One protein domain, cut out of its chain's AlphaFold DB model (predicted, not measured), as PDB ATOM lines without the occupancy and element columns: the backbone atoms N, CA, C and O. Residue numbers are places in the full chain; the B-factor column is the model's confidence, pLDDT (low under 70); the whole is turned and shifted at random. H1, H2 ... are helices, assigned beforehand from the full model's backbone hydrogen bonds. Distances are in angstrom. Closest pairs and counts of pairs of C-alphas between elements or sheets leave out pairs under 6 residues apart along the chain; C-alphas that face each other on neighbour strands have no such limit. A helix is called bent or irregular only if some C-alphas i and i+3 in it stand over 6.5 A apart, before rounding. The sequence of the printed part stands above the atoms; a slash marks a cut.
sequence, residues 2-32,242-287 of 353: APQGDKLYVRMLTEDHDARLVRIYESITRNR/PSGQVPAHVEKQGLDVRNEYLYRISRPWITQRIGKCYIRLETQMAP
ATOM      1  N   ALA A   2      -8.831  17.803 -35.473       45.78
ATOM      2  CA  ALA A   2      -9.838  18.507 -36.273       45.78
ATOM      3  C   ALA A   2      -9.179  19.132 -37.525       45.78
ATOM      4  O   ALA A   2      -8.053  19.630 -37.398       45.78
ATOM      5  N   PRO A   3      -9.819  19.085 -38.709       54.50
ATOM      6  CA  PRO A   3      -9.312  19.726 -39.923       54.50
ATOM      7  C   PRO A   3      -9.103  21.235 -39.717       54.50
ATOM      8  O   PRO A   3      -9.752  21.867 -38.887       54.50
ATOM      9  N   GLN A   4      -8.171  21.823 -40.468       56.97
ATOM     10  CA  GLN A   4      -7.707  23.205 -40.281       56.97
ATOM     11  C   GLN A   4      -8.831  24.259 -40.385       56.97
ATOM     12  O   GLN A   4      -8.761  25.274 -39.699       56.97
ATOM     13  N   GLY A   5      -9.894  23.985 -41.153       54.84
ATOM     14  CA  GLY A   5     -11.088  24.837 -41.241       54.84
ATOM     15  C   GLY A   5     -11.934  24.879 -39.960       54.84
ATOM     16  O   GLY A   5     -12.407  25.947 -39.584       54.84
ATOM     17  N   ASP A   6     -12.039  23.764 -39.227       59.94
ATOM     18  CA  ASP A   6     -12.805  23.700 -37.969       59.94
ATOM     19  C   ASP A   6     -12.159  24.581 -36.886       59.94
ATOM     20  O   ASP A   6     -12.848  25.199 -36.078       59.94
ATOM     21  N   LYS A   7     -10.821  24.686 -36.886       62.66
ATOM     22  CA  LYS A   7     -10.094  25.555 -35.946       62.66
ATOM     23  C   LYS A   7     -10.382  27.035 -36.189       62.66
ATOM     24  O   LYS A   7     -10.479  27.785 -35.225       62.66
ATOM     25  N   LEU A   8     -10.518  27.447 -37.450       61.88
ATOM     26  CA  LEU A   8     -10.731  28.849 -37.815       61.88
ATOM     27  C   LEU A   8     -12.139  29.332 -37.432       61.88
ATOM     28  O   LEU A   8     -12.305  30.461 -36.988       61.88
ATOM     29  N   TYR A   9     -13.144  28.463 -37.547       66.31
ATOM     30  CA  TYR A   9     -14.529  28.817 -37.225       66.31
ATOM     31  C   TYR A   9     -14.814  28.794 -35.717       66.31
ATOM     32  O   TYR A   9     -15.536  29.649 -35.213       66.31
ATOM     33  N   VAL A  10     -14.199  27.864 -34.968       70.56
ATOM     34  CA  VAL A  10     -14.210  27.919 -33.492       70.56
ATOM     35  C   VAL A  10     -13.583  29.226 -33.023       70.56
ATOM     36  O   VAL A  10     -14.166  29.898 -32.182       70.56
ATOM     37  N   ARG A  11     -12.454  29.610 -33.630       72.06
ATOM     38  CA  ARG A  11     -11.771  30.873 -33.358       72.06
ATOM     39  C   ARG A  11     -12.682  32.079 -33.582       72.06
ATOM     40  O   ARG A  11     -12.827  32.872 -32.671       72.06
ATOM     41  N   MET A  12     -13.355  32.167 -34.731       72.94
ATOM     42  CA  MET A  12     -14.325  33.235 -35.019       72.94
ATOM     43  C   MET A  12     -15.452  33.292 -33.976       72.94
ATOM     44  O   MET A  12     -15.815  34.357 -33.491       72.94
ATOM     45  N   LEU A  13     -16.016  32.147 -33.583       76.50
ATOM     46  CA  LEU A  13     -17.130  32.148 -32.634       76.50
ATOM     47  C   LEU A  13     -16.724  32.490 -31.204       76.50
ATOM     48  O   LEU A  13     -17.569  33.027 -30.494       76.50
ATOM     49  N   THR A  14     -15.483  32.203 -30.797       77.06
ATOM     50  CA  THR A  14     -14.982  32.489 -29.443       77.06
ATOM     51  C   THR A  14     -14.227  33.808 -29.338       77.06
ATOM     52  O   THR A  14     -14.477  34.560 -28.411       77.06
ATOM     53  N   GLU A  15     -13.308  34.098 -30.263       77.25
ATOM     54  CA  GLU A  15     -12.486  35.318 -30.232       77.25
ATOM     55  C   GLU A  15     -13.289  36.545 -30.677       77.25
ATOM     56  O   GLU A  15     -13.109  37.614 -30.106       77.25
ATOM     57  N   ASP A  16     -14.235  36.389 -31.613       85.75
ATOM     58  CA  ASP A  16     -15.108  37.496 -32.027       85.75
ATOM     59  C   ASP A  16     -16.429  37.530 -31.241       85.75
ATOM     60  O   ASP A  16     -17.329  38.280 -31.615       85.75
ATOM     61  N   HIS A  17     -16.596  36.707 -30.196       89.94
ATOM     62  CA  HIS A  17     -17.820  36.696 -29.384       89.94
ATOM     63  C   HIS A  17     -18.084  38.064 -28.763       89.94
ATOM     64  O   HIS A  17     -19.124  38.664 -29.023       89.94
ATOM     65  N   ASP A  18     -17.116  38.589 -28.018       89.94
ATOM     66  CA  ASP A  18     -17.302  39.835 -27.277       89.94
ATOM     67  C   ASP A  18     -17.468  41.011 -28.242       89.94
ATOM     68  O   ASP A  18     -18.400  41.798 -28.116       89.94
ATOM     69  N   ALA A  19     -16.654  41.062 -29.303       91.25
ATOM     70  CA  ALA A  19     -16.789  42.064 -30.358       91.25
ATOM     71  C   ALA A  19     -18.154  41.997 -31.067       91.25
ATOM     72  O   ALA A  19     -18.699  43.025 -31.468       91.25
ATOM     73  N   ARG A  20     -18.717  40.796 -31.248       93.44
ATOM     74  CA  ARG A  20     -20.054  40.598 -31.820       93.44
ATOM     75  C   ARG A  20     -21.147  41.069 -30.870       93.44
ATOM     76  O   ARG A  20     -22.041  41.780 -31.320       93.44
ATOM     77  N   LEU A  21     -21.073  40.718 -29.587       93.12
ATOM     78  CA  LEU A  21     -22.031  41.197 -28.591       93.12
ATOM     79  C   LEU A  21     -22.000  42.720 -28.472       93.12
ATOM     80  O   LEU A  21     -23.065  43.325 -28.440       93.12
ATOM     81  N   VAL A  22     -20.815  43.339 -28.502       91.94
ATOM     82  CA  VAL A  22     -20.665  44.803 -28.529       91.94
ATOM     83  C   VAL A  22     -21.376  45.401 -29.742       91.94
ATOM     84  O   VAL A  22     -22.194  46.296 -29.569       91.94
ATOM     85  N   ARG A  23     -21.163  44.872 -30.958       93.69
ATOM     86  CA  ARG A  23     -21.869  45.369 -32.157       93.69
ATOM     87  C   ARG A  23     -23.387  45.258 -32.035       93.69
ATOM     88  O   ARG A  23     -24.100  46.195 -32.395       93.69
ATOM     89  N   ILE A  24     -23.889  44.119 -31.551       94.88
ATOM     90  CA  ILE A  24     -25.331  43.926 -31.360       94.88
ATOM     91  C   ILE A  24     -25.845  44.915 -30.305       94.88
ATOM     92  O   ILE A  24     -26.822  45.616 -30.555       94.88
ATOM     93  N   TYR A  25     -25.159  45.030 -29.169       93.81
ATOM     94  CA  TYR A  25     -25.503  45.951 -28.090       93.81
ATOM     95  C   TYR A  25     -25.536  47.406 -28.553       93.81
ATOM     96  O   TYR A  25     -26.542  48.079 -28.359       93.81
ATOM     97  N   GLU A  26     -24.499  47.881 -29.243       93.00
ATOM     98  CA  GLU A  26     -24.448  49.230 -29.816       93.00
ATOM     99  C   GLU A  26     -25.584  49.466 -30.820       93.00
ATOM    100  O   GLU A  26     -26.155  50.557 -30.869       93.00
ATOM    101  N   SER A  27     -25.967  48.445 -31.598       94.31
ATOM    102  CA  SER A  27     -27.094  48.546 -32.535       94.31
ATOM    103  C   SER A  27     -28.458  48.664 -31.837       94.31
ATOM    104  O   SER A  27     -29.358  49.325 -32.373       94.31
ATOM    105  N   ILE A  28     -28.585  48.058 -30.648       94.19
ATOM    106  CA  ILE A  28     -29.776  48.076 -29.787       94.19
ATOM    107  C   ILE A  28     -29.863  49.384 -29.007       94.19
ATOM    108  O   ILE A  28     -30.936  49.987 -28.934       94.19
ATOM    109  N   THR A  29     -28.768  49.804 -28.376       91.81
ATOM    110  CA  THR A  29     -28.759  50.990 -27.519       91.81
ATOM    111  C   THR A  29     -28.661  52.248 -28.361       91.81
ATOM    112  O   THR A  29     -29.409  53.184 -28.126       91.81
ATOM    113  N   ARG A  30     -27.802  52.301 -29.383       91.50
ATOM    114  CA  ARG A  30     -27.566  53.515 -30.190       91.50
ATOM    115  C   ARG A  30     -27.297  54.749 -29.318       91.50
ATOM    116  O   ARG A  30     -27.757  55.845 -29.633       91.50
ATOM    117  N   ASN A  31     -26.586  54.559 -28.203       86.81
ATOM    118  CA  ASN A  31     -26.363  55.560 -27.149       86.81
ATOM    119  C   ASN A  31     -27.638  56.062 -26.437       86.81
ATOM    120  O   ASN A  31     -27.602  57.101 -25.780       86.81
ATOM    121  N   ARG A  32     -28.773  55.361 -26.556       93.50
ATOM    122  CA  ARG A  32     -29.975  55.629 -25.758       93.50
ATOM    123  C   ARG A  32     -29.748  55.137 -24.339       93.50
ATOM    124  O   ARG A  32     -29.305  54.008 -24.163       93.50
ATOM    125  N   PRO A 242     -32.685  17.622 -35.807       57.34
ATOM    126  CA  PRO A 242     -31.450  17.299 -36.503       57.34
ATOM    127  C   PRO A 242     -30.349  18.230 -35.999       57.34
ATOM    128  O   PRO A 242     -30.482  19.453 -36.046       57.34
ATOM    129  N   SER A 243     -29.288  17.647 -35.447       59.03
ATOM    130  CA  SER A 243     -28.214  18.404 -34.813       59.03
ATOM    131  C   SER A 243     -27.639  19.442 -35.777       59.03
ATOM    132  O   SER A 243     -27.194  19.068 -36.861       59.03
ATOM    133  N   GLY A 244     -27.598  20.711 -35.365       63.34
ATOM    134  CA  GLY A 244     -26.869  21.775 -36.065       63.34
ATOM    135  C   GLY A 244     -27.653  22.589 -37.087       63.34
ATOM    136  O   GLY A 244     -27.045  23.425 -37.743       63.34
ATOM    137  N   GLN A 245     -28.967  22.399 -37.223       77.88
ATOM    138  CA  GLN A 245     -29.775  23.322 -38.024       77.88
ATOM    139  C   GLN A 245     -30.065  24.604 -37.242       77.88
ATOM    140  O   GLN A 245     -30.718  24.571 -36.197       77.88
ATOM    141  N   VAL A 246     -29.605  25.735 -37.776       84.62
ATOM    142  CA  VAL A 246     -30.015  27.060 -37.307       84.62
ATOM    143  C   VAL A 246     -31.494  27.256 -37.663       84.62
ATOM    144  O   VAL A 246     -31.878  27.016 -38.809       84.62
ATOM    145  N   PRO A 247     -32.361  27.676 -36.722       87.12
ATOM    146  CA  PRO A 247     -33.752  27.954 -37.046       87.12
ATOM    147  C   PRO A 247     -33.870  29.011 -38.151       87.12
ATOM    148  O   PRO A 247     -33.194  30.037 -38.113       87.12
ATOM    149  N   ALA A 248     -34.791  28.817 -39.098       88.62
ATOM    150  CA  ALA A 248     -34.948  29.724 -40.241       88.62
ATOM    151  C   ALA A 248     -35.224  31.189 -39.841       88.62
ATOM    152  O   ALA A 248     -34.915  32.106 -40.597       88.62
ATOM    153  N   HIS A 249     -35.824  31.430 -38.668       89.38
ATOM    154  CA  HIS A 249     -36.024  32.788 -38.158       89.38
ATOM    155  C   HIS A 249     -34.716  33.432 -37.681       89.38
ATOM    156  O   HIS A 249     -34.562  34.635 -37.847       89.38
ATOM    157  N   VAL A 250     -33.771  32.649 -37.150       91.56
ATOM    158  CA  VAL A 250     -32.435  33.114 -36.747       91.56
ATOM    159  C   VAL A 250     -31.586  33.407 -37.981       91.56
ATOM    160  O   VAL A 250     -30.942  34.449 -38.051       91.56
ATOM    161  N   GLU A 251     -31.634  32.545 -39.003       90.50
ATOM    162  CA  GLU A 251     -30.884  32.761 -40.253       90.50
ATOM    163  C   GLU A 251     -31.241  34.088 -40.937       90.50
ATOM    164  O   GLU A 251     -30.374  34.763 -41.493       90.50
ATOM    165  N   LYS A 252     -32.514  34.492 -40.869       92.81
ATOM    166  CA  LYS A 252     -33.016  35.729 -41.488       92.81
ATOM    167  C   LYS A 252     -32.584  37.009 -40.768       92.81
ATOM    168  O   LYS A 252     -32.702  38.078 -41.358       92.81
ATOM    169  N   GLN A 253     -32.104  36.919 -39.529       92.12
ATOM    170  CA  GLN A 253     -31.734  38.084 -38.712       92.12
ATOM    171  C   GLN A 253     -30.291  38.548 -38.930       92.12
ATOM    172  O   GLN A 253     -29.862  39.547 -38.358       92.12
ATOM    173  N   GLY A 254     -29.546  37.853 -39.789       92.19
ATOM    174  CA  GLY A 254     -28.190  38.225 -40.162       92.19
ATOM    175  C   GLY A 254     -27.115  37.426 -39.435       92.19
ATOM    176  O   GLY A 254     -27.373  36.570 -38.586       92.19
ATOM    177  N   LEU A 255     -25.872  37.691 -39.834       91.44
ATOM    178  CA  LEU A 255     -24.726  36.863 -39.470       91.44
ATOM    179  C   LEU A 255     -24.408  36.913 -37.972       91.44
ATOM    180  O   LEU A 255     -24.071  35.880 -37.400       91.44
ATOM    181  N   ASP A 256     -24.543  38.079 -37.338       93.12
ATOM    182  CA  ASP A 256     -24.227  38.241 -35.917       93.12
ATOM    183  C   ASP A 256     -25.204  37.445 -35.032       93.12
ATOM    184  O   ASP A 256     -24.763  36.643 -34.211       93.12
ATOM    185  N   VAL A 257     -26.518  37.538 -35.261       93.25
ATOM    186  CA  VAL A 257     -27.506  36.750 -34.493       93.25
ATOM    187  C   VAL A 257     -27.329  35.249 -34.732       93.25
ATOM    188  O   VAL A 257     -27.329  34.455 -33.791       93.25
ATOM    189  N   ARG A 258     -27.108  34.847 -35.988       91.94
ATOM    190  CA  ARG A 258     -26.835  33.448 -36.339       91.94
ATOM    191  C   ARG A 258     -25.602  32.901 -35.628       91.94
ATOM    192  O   ARG A 258     -25.644  31.800 -35.081       91.94
ATOM    193  N   ASN A 259     -24.501  33.641 -35.657       91.06
ATOM    194  CA  ASN A 259     -23.259  33.225 -35.016       91.06
ATOM    195  C   ASN A 259     -23.404  33.191 -33.497       91.06
ATOM    196  O   ASN A 259     -22.860  32.293 -32.860       91.06
ATOM    197  N   GLU A 260     -24.176  34.111 -32.925       92.50
ATOM    198  CA  GLU A 260     -24.468  34.098 -31.499       92.50
ATOM    199  C   GLU A 260     -25.283  32.871 -31.084       92.50
ATOM    200  O   GLU A 260     -24.906  32.176 -30.143       92.50
ATOM    201  N   TYR A 261     -26.311  32.510 -31.854       91.75
ATOM    202  CA  TYR A 261     -27.039  31.257 -31.651       91.75
ATOM    203  C   TYR A 261     -26.100  30.039 -31.699       91.75
ATOM    204  O   TYR A 261     -26.088  29.219 -30.779       91.75
ATOM    205  N   LEU A 262     -25.261  29.940 -32.740       89.50
ATOM    206  CA  LEU A 262     -24.292  28.847 -32.897       89.50
ATOM    207  C   LEU A 262     -23.278  28.783 -31.745       89.50
ATOM    208  O   LEU A 262     -22.881  27.685 -31.335       89.50
ATOM    209  N   TYR A 263     -22.856  29.941 -31.233       89.12
ATOM    210  CA  TYR A 263     -22.000  30.039 -30.058       89.12
ATOM    211  C   TYR A 263     -22.715  29.507 -28.811       89.12
ATOM    212  O   TYR A 263     -22.178  28.601 -28.172       89.12
ATOM    213  N   ARG A 264     -23.934  29.980 -28.510       88.88
ATOM    214  CA  ARG A 264     -24.717  29.568 -27.326       88.88
ATOM    215  C   ARG A 264     -24.945  28.061 -27.288       88.88
ATOM    216  O   ARG A 264     -24.584  27.415 -26.305       88.88
ATOM    217  N   ILE A 265     -25.397  27.472 -28.397       86.25
ATOM    218  CA  ILE A 265     -25.641  26.021 -28.480       86.25
ATOM    219  C   ILE A 265     -24.340  25.199 -28.388       86.25
ATOM    220  O   ILE A 265     -24.350  24.033 -27.993       86.25
ATOM    221  N   SER A 266     -23.198  25.792 -28.758       85.62
ATOM    222  CA  SER A 266     -21.875  25.153 -28.698       85.62
ATOM    223  C   SER A 266     -21.115  25.467 -27.407       85.62
ATOM    224  O   SER A 266     -20.052  24.880 -27.177       85.62
ATOM    225  N   ARG A 267     -21.629  26.362 -26.552       85.69
ATOM    226  CA  ARG A 267     -20.944  26.869 -25.357       85.69
ATOM    227  C   ARG A 267     -20.495  25.753 -24.415       85.69
ATOM    228  O   ARG A 267     -19.320  25.787 -24.051       85.69
ATOM    229  N   PRO A 268     -21.308  24.726 -24.081       82.75
ATOM    230  CA  PRO A 268     -20.841  23.623 -23.235       82.75
ATOM    231  C   PRO A 268     -19.603  22.915 -23.805       82.75
ATOM    232  O   PRO A 268     -18.682  22.543 -23.071       82.75
ATOM    233  N   TRP A 269     -19.531  22.773 -25.132       82.62
ATOM    234  CA  TRP A 269     -18.386  22.149 -25.790       82.62
ATOM    235  C   TRP A 269     -17.168  23.070 -25.798       82.62
ATOM    236  O   TRP A 269     -16.041  22.610 -25.607       82.62
ATOM    237  N   ILE A 270     -17.385  24.368 -26.005       82.38
ATOM    238  CA  ILE A 270     -16.329  25.382 -26.009       82.38
ATOM    239  C   ILE A 270     -15.672  25.472 -24.629       82.38
ATOM    240  O   ILE A 270     -14.447  25.388 -24.536       82.38
ATOM    241  N   THR A 271     -16.475  25.607 -23.570       81.38
ATOM    242  CA  THR A 271     -15.990  25.920 -22.219       81.38
ATOM    243  C   THR A 271     -15.529  24.688 -21.456       81.38
ATOM    244  O   THR A 271     -14.509  24.732 -20.775       81.38
ATOM    245  N   GLN A 272     -16.252  23.576 -21.579       80.62
ATOM    246  CA  GLN A 272     -16.037  22.401 -20.733       80.62
ATOM    247  C   GLN A 272     -15.663  21.148 -21.539       80.62
ATOM    248  O   GLN A 272     -15.443  20.090 -20.957       80.62
ATOM    249  N   ARG A 273     -15.549  21.247 -22.876       80.31
ATOM    250  CA  ARG A 273     -15.258  20.115 -23.786       80.31
ATOM    251  C   ARG A 273     -16.300  18.999 -23.737       80.31
ATOM    252  O   ARG A 273     -15.995  17.846 -24.028       80.31
ATOM    253  N   ILE A 274     -17.544  19.354 -23.429       70.56
ATOM    254  CA  ILE A 274     -18.656  18.414 -23.295       70.56
ATOM    255  C   ILE A 274     -19.859  18.819 -24.152       70.56
ATOM    256  O   ILE A 274     -20.086  19.992 -24.403       70.56
ATOM    257  N   GLY A 275     -20.662  17.852 -24.598       73.12
ATOM    258  CA  GLY A 275     -21.762  18.114 -25.534       73.12
ATOM    259  C   GLY A 275     -21.296  18.173 -26.995       73.12
ATOM    260  O   GLY A 275     -20.263  17.601 -27.351       73.12
ATOM    261  N   LYS A 276     -22.082  18.822 -27.862       72.25
ATOM    262  CA  LYS A 276     -21.829  18.881 -29.309       72.25
ATOM    263  C   LYS A 276     -21.260  20.241 -29.712       72.25
ATOM    264  O   LYS A 276     -21.721  21.282 -29.267       72.25
ATOM    265  N   CYS A 277     -20.266  20.213 -30.595       76.19
ATOM    266  CA  CYS A 277     -19.771  21.394 -31.290       76.19
ATOM    267  C   CYS A 277     -20.568  21.550 -32.587       76.19
ATOM    268  O   CYS A 277     -20.283  20.861 -33.572       76.19
ATOM    269  N   TYR A 278     -21.580  22.411 -32.595       73.62
ATOM    270  CA  TYR A 278     -22.457  22.564 -33.763       73.62
ATOM    271  C   TYR A 278     -21.775  23.290 -34.933       73.62
ATOM    272  O   TYR A 278     -22.163  23.135 -36.085       73.62
ATOM    273  N   ILE A 279     -20.647  23.930 -34.639       66.19
ATOM    274  CA  ILE A 279     -19.681  24.511 -35.575       66.19
ATOM    275  C   ILE A 279     -19.166  23.488 -36.601       66.19
ATOM    276  O   ILE A 279     -18.938  23.810 -37.762       66.19
ATOM    277  N   ARG A 280     -18.987  22.234 -36.171       54.75
ATOM    278  CA  ARG A 280     -18.370  21.171 -36.979       54.75
ATOM    279  C   ARG A 280     -19.329  20.542 -37.993       54.75
ATOM    280  O   ARG A 280     -18.888  19.848 -38.906       54.75
ATOM    281  N   LEU A 281     -20.634  20.728 -37.804       52.06
ATOM    282  CA  LEU A 281     -21.656  20.116 -38.651       52.06
ATOM    283  C   LEU A 281     -21.879  20.940 -39.925       52.06
ATOM    284  O   LEU A 281     -22.007  20.359 -40.998       52.06
ATOM    285  N   GLU A 282     -21.798  22.269 -39.857       51.19
ATOM    286  CA  GLU A 282     -21.944  23.127 -41.042       51.19
ATOM    287  C   GLU A 282     -20.765  23.008 -42.019       51.19
ATOM    288  O   GLU A 282     -20.979  22.908 -43.228       51.19
ATOM    289  N   THR A 283     -19.521  22.922 -41.526       53.00
ATOM    290  CA  THR A 283     -18.336  22.721 -42.385       53.00
ATOM    291  C   THR A 283     -18.329  21.359 -43.083       53.00
ATOM    292  O   THR A 283     -17.729  21.225 -44.149       53.00
ATOM    293  N   GLN A 284     -19.014  20.355 -42.525       49.22
ATOM    294  CA  GLN A 284     -19.180  19.034 -43.147       49.22
ATOM    295  C   GLN A 284     -20.391  18.949 -44.086       49.22
ATOM    296  O   GLN A 284     -20.391  18.113 -44.989       49.22
ATOM    297  N   MET A 285     -21.407  19.796 -43.884       47.16
ATOM    298  CA  MET A 285     -22.617  19.853 -44.711       47.16
ATOM    299  C   MET A 285     -22.530  20.840 -45.878       47.16
ATOM    300  O   MET A 285     -23.419  20.825 -46.732       47.16
ATOM    301  N   ALA A 286     -21.470  21.653 -45.967       47.50
ATOM    302  CA  ALA A 286     -21.172  22.394 -47.187       47.50
ATOM    303  C   ALA A 286     -21.177  21.401 -48.364       47.50
ATOM    304  O   ALA A 286     -20.447  20.402 -48.316       47.50
ATOM    305  N   PRO A 287     -22.026  21.605 -49.390       46.50
ATOM    306  CA  PRO A 287     -22.158  20.649 -50.472       46.50
ATOM    307  C   PRO A 287     -20.773  20.450 -51.068       46.50
ATOM    308  O   PRO A 287     -20.158  21.409 -51.537       46.50
TER     309      PRO A 287
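AT A GLANCE: This is residues 2 to 32 and 242 to 287 of the 353 residues of the protein "RNase H type-1 domain-containing protein" of Massariosphaeria phaeospora (UniProt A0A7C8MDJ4). One long kinked helix, H4, is the middle of this model: it packs across the place where H1 and H2 follow each other in a long row, with the short H3 packed on its residues 257 to 261. After H4 the chain folds back to H5, which packs on H1, while residues 25 to 32, of which 25 to 29 belong to H2, stick out from the body. The printed part has 77 residues with five named helices, H1, H2, H3, H4 and H5 in chain order, and no named strand, an all helix domain. It is only just compact, close to loose, with a radius of gyration of the C-alphas of 13.4 A, and elongated, spanning 43 by 26 by 21 A.

IN THESE COORDINATES: Find C-alpha 255 at (-24.726, 36.863, -39.470); from there H4, residues 255 to 272, runs 25.2 A to C-alpha 272 at (-16.037, 22.401, -20.733). It has a kink of 57 degrees near residue 266 and is irregular, with C-alphas 265 and 268 standing 7.5 A apart. Look next at C-alpha 4 at (-7.707, 23.205, -40.281), where H1, residues 4 to 15, begins its 16.4 A. H2, residues 17 to 29, is 18.1 A long. H3 is residues 248 to 251, and H5, residues 279 to 285, is neither bent nor irregular, but only just: C-alphas 279 and 282 are 6.1 A apart.

HOW THE PARTS SIT: Start at the hub, H4, which touches H1, H2 and H3. With residues 259 to 263 alone it touches residues 13 to 14 of H1, about perpendicular at 81 degrees; the closest C-alphas, of Leu 13 and Tyr 263, are 5.9 A apart. H2 touches H4 at a steep tilt of 42 degrees, opposite ways, closest at the C-alphas of Arg 20 and Asp 256, 6.3 A. H3 touches H4 closest at the C-alphas of Val 250 and Arg 258, 5.6 A. Farther out, H5 touches residues 5 to 10 of H1 at a steep tilt of 40 degrees, opposite ways; the C-alphas of Asp 6 and Arg 280 are the closest, 6.2 A. H4 and H5 are close but not clearly touching, H1 and H2 meet only through their link, and H3 is apart from H1, H2 and H5. Every O i to N i+4 pair is within hydrogen-bond range in H2, against 7 of 8 in H1, 12 of 14 in H4 and 1 of 3 in H5, which has 2 of 4 O i to N i+3 pairs in range; H3 is too short for an i+4 pair.

THE WHOLE: The C-alphas farthest apart, of Pro 3 and Arg 32, are 43.8 A apart. Residues 33 to 241 are not printed, and C-alphas 32 and 242 stand 39.8 A apart across this cut. Of the links that are printed whole, none is long. Mean pLDDT of the printed part is 78.3; look for values under 70 at residues 2 to 9, 242 to 244 and 279 to 287.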